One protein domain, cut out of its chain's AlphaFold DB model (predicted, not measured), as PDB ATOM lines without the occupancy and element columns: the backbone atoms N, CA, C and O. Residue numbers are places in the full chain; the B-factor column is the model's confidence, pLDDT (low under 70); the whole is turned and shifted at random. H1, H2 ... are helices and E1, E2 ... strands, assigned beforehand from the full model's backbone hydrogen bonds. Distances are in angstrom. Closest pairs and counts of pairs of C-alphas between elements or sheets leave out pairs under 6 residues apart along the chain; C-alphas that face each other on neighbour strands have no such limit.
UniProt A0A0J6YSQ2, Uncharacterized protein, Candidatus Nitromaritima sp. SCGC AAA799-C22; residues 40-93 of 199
ATOM      1  N   GLY A  40     396.145 276.401 546.282       41.56
ATOM      2  CA  GLY A  40     396.796 275.192 545.754       41.56
ATOM      3  C   GLY A  40     398.197 274.874 546.296       41.56
ATOM      4  O   GLY A  40     398.732 273.820 545.973       41.56
ATOM      5  N   GLY A  41     398.806 275.741 547.115       56.25
ATOM      6  CA  GLY A  41     400.127 275.491 547.703       56.25
ATOM      7  C   GLY A  41     400.581 276.570 548.687       56.25
ATOM      8  O   GLY A  41     400.060 277.688 548.690       56.25
ATOM      9  N   MET A  42     401.558 276.226 549.526       69.75
ATOM     10  CA  MET A  42     402.139 277.118 550.530       69.75
ATOM     11  C   MET A  42     403.230 277.994 549.906       69.75
ATOM     12  O   MET A  42     404.140 277.484 549.256       69.75
ATOM     13  N   SER A  43     403.140 279.315 550.074       83.38
ATOM     14  CA  SER A  43     404.134 280.238 549.514       83.38
ATOM     15  C   SER A  43     405.497 280.089 550.213       83.38
ATOM     16  O   SER A  43     405.534 279.748 551.399       83.38
ATOM     17  N   PRO A  44     406.622 280.414 549.540       88.75
ATOM     18  CA  PRO A  44     407.944 280.452 550.175       88.75
ATOM     19  C   PRO A  44     408.016 281.338 551.428       88.75
ATOM     20  O   PRO A  44     408.856 281.112 552.296       88.75
ATOM     21  N   TYR A  45     407.122 282.325 551.538       89.00
ATOM     22  CA  TYR A  45     406.948 283.137 552.740       89.00
ATOM     23  C   TYR A  45     406.522 282.293 553.947       89.00
ATOM     24  O   TYR A  45     407.237 282.240 554.944       89.00
ATOM     25  N   PHE A  46     405.396 281.577 553.839       88.94
ATOM     26  CA  PHE A  46     404.906 280.729 554.928       88.94
ATOM     27  C   PHE A  46     405.822 279.528 555.173       88.94
ATOM     28  O   PHE A  46     406.076 279.192 556.323       88.94
ATOM     29  N   GLN A  47     406.416 278.952 554.123       90.38
ATOM     30  CA  GLN A  47     407.448 277.918 554.274       90.38
ATOM     31  C   GLN A  47     408.650 278.400 555.097       90.38
ATOM     32  O   GLN A  47     409.217 277.608 555.843       90.38
ATOM     33  N   GLY A  48     409.047 279.670 554.957       91.50
ATOM     34  CA  GLY A  48     410.112 280.270 555.760       91.50
ATOM     35  C   GLY A  48     409.710 280.446 557.224       91.50
ATOM     36  O   GLY A  48     410.471 280.085 558.113       91.50
ATOM     37  N   ILE A  49     408.496 280.937 557.476       92.12
ATOM     38  CA  ILE A  49     407.968 281.181 558.830       92.12
ATOM     39  C   ILE A  49     407.760 279.879 559.612       92.12
ATOM     40  O   ILE A  49     407.954 279.842 560.823       92.12
ATOM     41  N   MET A  50     407.391 278.796 558.929       91.88
ATOM     42  CA  MET A  50     407.028 277.528 559.565       91.88
ATOM     43  C   MET A  50     408.208 276.681 560.057       91.88
ATOM     44  O   MET A  50     408.000 275.576 560.548       91.88
ATOM     45  N   GLN A  51     409.446 277.166 559.951       92.69
ATOM     46  CA  GLN A  51     410.638 276.371 560.285       92.69
ATOM     47  C   GLN A  51     411.030 276.455 561.773       92.69
ATOM     48  O   GLN A  51     412.133 276.071 562.157       92.69
ATOM     49  N   GLY A  52     410.150 276.972 562.635       89.06
ATOM     50  CA  GLY A  52     410.378 277.051 564.077       89.06
ATOM     51  C   GLY A  52     411.657 277.820 564.431       89.06
ATOM     52  O   GLY A  52     411.770 279.013 564.159       89.06
ATOM     53  N   LYS A  53     412.644 277.144 565.037       92.38
ATOM     54  CA  LYS A  53     413.938 277.762 565.400       92.38
ATOM     55  C   LYS A  53     414.781 278.168 564.187       92.38
ATOM     56  O   LYS A  53     415.676 278.996 564.336       92.38
ATOM     57  N   ASP A  54     414.496 277.602 563.021       94.94
ATOM     58  CA  ASP A  54     415.159 277.897 561.751       94.94
ATOM     59  C   ASP A  54     414.315 278.838 560.875       94.94
ATOM     60  O   ASP A  54     414.584 279.007 559.685       94.94
ATOM     61  N   ALA A  55     413.272 279.454 561.446       95.38
ATOM     62  CA  ALA A  55     412.366 280.311 560.702       95.38
ATOM     63  C   ALA A  55     413.059 281.551 560.131       95.38
ATOM     64  O   ALA A  55     413.893 282.189 560.780       95.38
ATOM     65  N   VAL A  56     412.670 281.897 558.905       95.19
ATOM     66  CA  VAL A  56     413.156 283.060 558.163       95.19
ATOM     67  C   VAL A  56     411.996 283.828 557.551       95.19
ATOM     68  O   VAL A  56     411.034 283.250 557.042       95.19
ATOM     69  N   LEU A  57     412.110 285.151 557.552       94.56
ATOM     70  CA  LEU A  57     411.239 286.025 556.788       94.56
ATOM     71  C   LEU A  57     411.743 286.133 555.352       94.56
ATOM     72  O   LEU A  57     412.945 286.213 555.084       94.56
ATOM     73  N   ARG A  58     410.799 286.151 554.414       93.62
ATOM     74  CA  ARG A  58     411.080 286.335 552.992       93.62
ATOM     75  C   ARG A  58     410.380 287.568 552.455       93.62
ATOM     76  O   ARG A  58     409.293 287.920 552.908       93.62
ATOM     77  N   TYR A  59     410.996 288.167 551.454       94.31
ATOM     78  CA  TYR A  59     410.455 289.276 550.682       94.31
ATOM     79  C   TYR A  59     410.550 288.931 549.191       94.31
ATOM     80  O   TYR A  59     411.164 287.922 548.819       94.31
ATOM     81  N   THR A  60     409.918 289.723 548.328       95.12
ATOM     82  CA  THR A  60     410.160 289.616 546.884       95.12
ATOM     83  C   THR A  60     410.650 290.922 546.291       95.12
ATOM     84  O   THR A  60     410.317 291.988 546.793       95.12
ATOM     85  N   SER A  61     411.431 290.865 545.217       96.44
ATOM     86  CA  SER A  61     411.900 292.047 544.492       96.44
ATOM     87  C   SER A  61     411.521 291.996 543.016       96.44
ATOM     88  O   SER A  61     411.435 290.926 542.406       96.44
ATOM     89  N   CYS A  62     411.290 293.161 542.417       95.62
ATOM     90  CA  CYS A  62     411.198 293.306 540.975       95.62
ATOM     91  C   CYS A  62     412.452 294.025 540.452       95.62
ATOM     92  O   CYS A  62     412.650 295.201 540.761       95.62
ATOM     93  N   PRO A  63     413.308 293.352 539.659       93.94
ATOM     94  CA  PRO A  63     414.534 293.959 539.150       93.94
ATOM     95  C   PRO A  63     414.320 294.850 537.913       93.94
ATOM     96  O   PRO A  63     415.272 295.491 537.478       93.94
ATOM     97  N   ASN A  64     413.115 294.869 537.328       92.69
ATOM     98  CA  ASN A  64     412.816 295.583 536.083       92.69
ATOM     99  C   ASN A  64     412.631 297.092 536.310       92.69
ATOM    100  O   ASN A  64     411.510 297.592 536.267       92.69
ATOM    101  N   LYS A  65     413.735 297.802 536.561       92.12
ATOM    102  CA  LYS A  65     413.743 299.246 536.847       92.12
ATOM    103  C   LYS A  65     413.021 300.071 535.781       92.12
ATOM    104  O   LYS A  65     412.263 300.961 536.134       92.12
ATOM    105  N   ASP A  66     413.212 299.735 534.510       91.38
ATOM    106  CA  ASP A  66     412.661 300.496 533.381       91.38
ATOM    107  C   ASP A  66     411.129 300.413 533.295       91.38
ATOM    108  O   ASP A  66     410.494 301.216 532.620       91.38
ATOM    109  N   GLY A  67     410.527 299.430 533.971       84.00
ATOM    110  CA  GLY A  67     409.079 299.282 534.067       84.00
ATOM    111  C   GLY A  67     408.462 299.921 535.311       84.00
ATOM    112  O   GLY A  67     407.301 299.622 535.585       84.00
ATOM    113  N   HIS A  68     409.225 300.699 536.086       89.69
ATOM    114  CA  HIS A  68     408.787 301.291 537.350       89.69
ATOM    115  C   HIS A  68     408.799 302.817 537.305       89.69
ATOM    116  O   HIS A  68     409.700 303.411 536.712       89.69
ATOM    117  N   ASP A  69     407.857 303.442 538.008       86.88
ATOM    118  CA  ASP A  69     407.659 304.899 537.999       86.88
ATOM    119  C   ASP A  69     408.896 305.647 538.531       86.88
ATOM    120  O   ASP A  69     409.284 306.690 538.008       86.88
ATOM    121  N   GLU A  70     409.570 305.081 539.536       88.12
ATOM    122  CA  GLU A  70     410.769 305.663 540.159       88.12
ATOM    123  C   GLU A  70     412.096 305.121 539.589       88.12
ATOM    124  O   GLU A  70     413.161 305.359 540.163       88.12
ATOM    125  N   LEU A  71     412.065 304.353 538.492       91.12
ATOM    126  CA  LEU A  71     413.257 303.777 537.839       91.12
ATOM    127  C   LEU A  71     414.193 303.000 538.791       91.12
ATOM    128  O   LEU A  71     415.418 302.945 538.617       91.12
ATOM    129  N   LYS A  72     413.625 302.363 539.820       93.44
ATOM    130  CA  LYS A  72     414.365 301.655 540.878       93.44
ATOM    131  C   LYS A  72     413.928 300.200 541.022       93.44
ATOM    132  O   LYS A  72     412.927 299.776 540.463       93.44
ATOM    133  N   ILE A  73     414.695 299.401 541.764       95.44
ATOM    134  CA  ILE A  73     414.259 298.047 542.153       95.44
ATOM    135  C   ILE A  73     413.221 298.206 543.257       95.44
ATOM    136  O   ILE A  73     413.549 298.807 544.277       95.44
ATOM    137  N   ILE A  74     412.038 297.620 543.074       95.38
ATOM    138  CA  ILE A  74     410.984 297.624 544.094       95.38
ATOM    139  C   ILE A  74     411.032 296.319 544.885       95.38
ATOM    140  O   ILE A  74     411.144 295.237 544.299       95.38
ATOM    141  N   ARG A  75     410.945 296.405 546.210       96.38
ATOM    142  CA  ARG A  75     411.019 295.292 547.162       96.38
ATOM    143  C   ARG A  75     409.760 295.249 548.020       96.38
ATOM    144  O   ARG A  75     409.410 296.215 548.684       96.38
ATOM    145  N   TYR A  76     409.101 294.100 548.032       93.94
ATOM    146  CA  TYR A  76     407.802 293.890 548.651       93.94
ATOM    147  C   TYR A  76     407.887 292.992 549.881       93.94
ATOM    148  O   TYR A  76     408.312 291.835 549.810       93.94
ATOM    149  N   GLN A  77     407.344 293.500 550.977       87.69
ATOM    150  CA  GLN A  77     406.975 292.755 552.169       87.69
ATOM    151  C   GLN A  77     405.631 293.289 552.705       87.69
ATOM    152  O   GLN A  77     405.539 294.428 553.147       87.69
ATOM    153  N   VAL A  78     404.537 292.531 552.669       84.31
ATOM    154  CA  VAL A  78     404.428 291.097 552.343       84.31
ATOM    155  C   VAL A  78     404.753 290.797 550.861       84.31
ATOM    156  O   VAL A  78     404.361 291.576 549.988       84.31
ATOM    157  N   PRO A  79     405.447 289.677 550.561       89.88
ATOM    158  CA  PRO A  79     405.767 289.240 549.203       89.88
ATOM    159  C   PRO A  79     404.601 289.289 548.217       89.88
ATOM    160  O   PRO A  79     403.485 288.854 548.516       89.88
ATOM    161  N   ARG A  80     404.892 289.727 546.993       86.94
ATOM    162  CA  ARG A  80     403.972 289.677 545.845       86.94
ATOM    163  C   ARG A  80     404.470 288.660 544.831       86.94
ATOM    164  O   ARG A  80     405.667 288.444 544.752       86.94
ATOM    165  N   GLY A  81     403.573 288.025 544.075       84.75
ATOM    166  CA  GLY A  81     403.965 287.130 542.976       84.75
ATOM    167  C   GLY A  81     404.444 287.912 541.753       84.75
ATOM    168  O   GLY A  81     405.539 287.669 541.247       84.75
ATOM    169  N   ASP A  82     403.656 288.911 541.365       85.94
ATOM    170  CA  ASP A  82     403.895 289.788 540.223       85.94
ATOM    171  C   ASP A  82     404.010 291.250 540.690       85.94
ATOM    172  O   ASP A  82     403.408 291.646 541.695       85.94
ATOM    173  N   CYS A  83     404.811 292.046 539.981       86.12
ATOM    174  CA  CYS A  83     404.992 293.473 540.237       86.12
ATOM    175  C   CYS A  83     403.744 294.258 539.792       86.12
ATOM    176  O   CYS A  83     403.334 294.099 538.648       86.12
ATOM    177  N   PRO A  84     403.123 295.107 540.628       85.44
ATOM    178  CA  PRO A  84     401.966 295.909 540.226       85.44
ATOM    179  C   PRO A  84     402.265 296.989 539.173       85.44
ATOM    180  O   PRO A  84     401.329 297.404 538.500       85.44
ATOM    181  N   GLU A  85     403.518 297.436 539.028       87.50
ATOM    182  CA  GLU A  85     403.889 298.497 538.075       87.50
ATOM    183  C   GLU A  85     404.191 297.923 536.683       87.50
ATOM    184  O   GLU A  85     403.545 298.272 535.693       87.50
ATOM    185  N   CYS A  86     405.114 296.957 536.608       86.62
ATOM    186  CA  CYS A  86     405.527 296.370 535.329       86.62
ATOM    187  C   CYS A  86     404.860 295.027 534.992       86.62
ATOM    188  O   CYS A  86     405.118 294.473 533.924       86.62
ATOM    189  N   TYR A  87     404.056 294.457 535.900       85.50
ATOM    190  CA  TYR A  87     403.389 293.146 535.765       85.50
ATOM    191  C   TYR A  87     404.323 291.942 535.553       85.50
ATOM    192  O   TYR A  87     403.870 290.827 535.296       85.50
ATOM    193  N   GLY A  88     405.635 292.141 535.698       83.81
ATOM    194  CA  GLY A  88     406.637 291.083 535.643       83.81
ATOM    195  C   GLY A  88     406.661 290.229 536.911       83.81
ATOM    196  O   GLY A  88     406.304 290.684 538.000       83.81
ATOM    197  N   LYS A  89     407.156 288.992 536.788       86.94
ATOM    198  CA  LYS A  89     407.369 288.101 537.938       86.94
ATOM    199  C   LYS A  89     408.413 288.685 538.883       86.94
ATOM    200  O   LYS A  89     409.486 289.111 538.454       86.94
ATOM    201  N   THR A  90     408.124 288.638 540.175       92.06
ATOM    202  CA  THR A  90     409.092 289.010 541.211       92.06
ATOM    203  C   THR A  90     410.008 287.835 541.572       92.06
ATOM    204  O   THR A  90     409.715 286.670 541.282       92.06
ATOM    205  N   LYS A  91     411.143 288.139 542.204       94.62
ATOM    206  CA  LYS A  91     412.128 287.166 542.690       94.62
ATOM    207  C   LYS A  91     412.037 287.044 544.203       94.62
ATOM    208  O   LYS A  91     411.884 288.048 544.880       94.62
ATOM    209  N   TRP A  92     412.134 285.822 544.720       93.81
ATOM    210  CA  TRP A  92     412.125 285.552 546.157       93.81
ATOM    211  C   TRP A  92     413.500 285.761 546.773       93.81
ATOM    212  O   TRP A  92     414.491 285.245 546.262       93.81
ATOM    213  N   GLU A  93     413.530 286.440 547.912       95.50
ATOM    214  CA  GLU A  93     414.738 286.716 548.683       95.50
ATOM    215  C   GLU A  93     414.471 286.531 550.186       95.50
ATOM    216  O   GLU A  93     413.322 286.439 550.631       95.50
TER     217      GLU A  93
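Overview. This is residues 40 to 93 of the 199 residues of an uncharacterized protein of Candidatus Nitromaritima sp. SCGC AAA799-C22 (UniProt A0A0J6YSQ2). The model has little regular structure: a small three-stranded sheet, with the short helix H1 and its link to E1 beyond one end and the loop between E1 and E2 beyond the other. Residues 77 to 90, with no named element, loop from one edge strand to the other. The 54 printed residues hold H1, E1, E2 and E3 in chain order, 17 residues in named elements, class mixed; the antiparallel sheet runs E2, E1, E3. The whole is loose, radius of gyration of the C-alphas 12.7 A, and flat, spanning 39 by 23 by 12 A.

Arrangement. H1, residues 44 to 49, only grazes the sheet; its closest C-alphas to E1, residues 58 to 62, are those of Tyr 45 and Arg 58, 5.2 A apart. In H1 every O i to N i+4 pair is within hydrogen-bond range. E1 and E2, residues 74 to 76, form an antiparallel hairpin at 153 degrees, with N 76 and O 60 at 2.7 A. E3, residues 91 to 93, is antiparallel to E1 at 144 degrees, with N 91 and O 61 at 2.8 A.

Along the chain. H1 begins at C-alpha 44 (407.944, 280.452, 550.175) and is 8.7 A long. E1 is 13.9 A, E2 6.7 A and E3 6.6 A, ending at C-alpha 93 (414.738, 286.716, 548.683).

Size, cuts and confidence. The C-alphas farthest apart, of Lys 53 and Asp 66, are 39.3 A apart. The printed part has no cut; the links E1 to E2 and E2 to E3 are long. Residues 40 to 42 have pLDDT under 70.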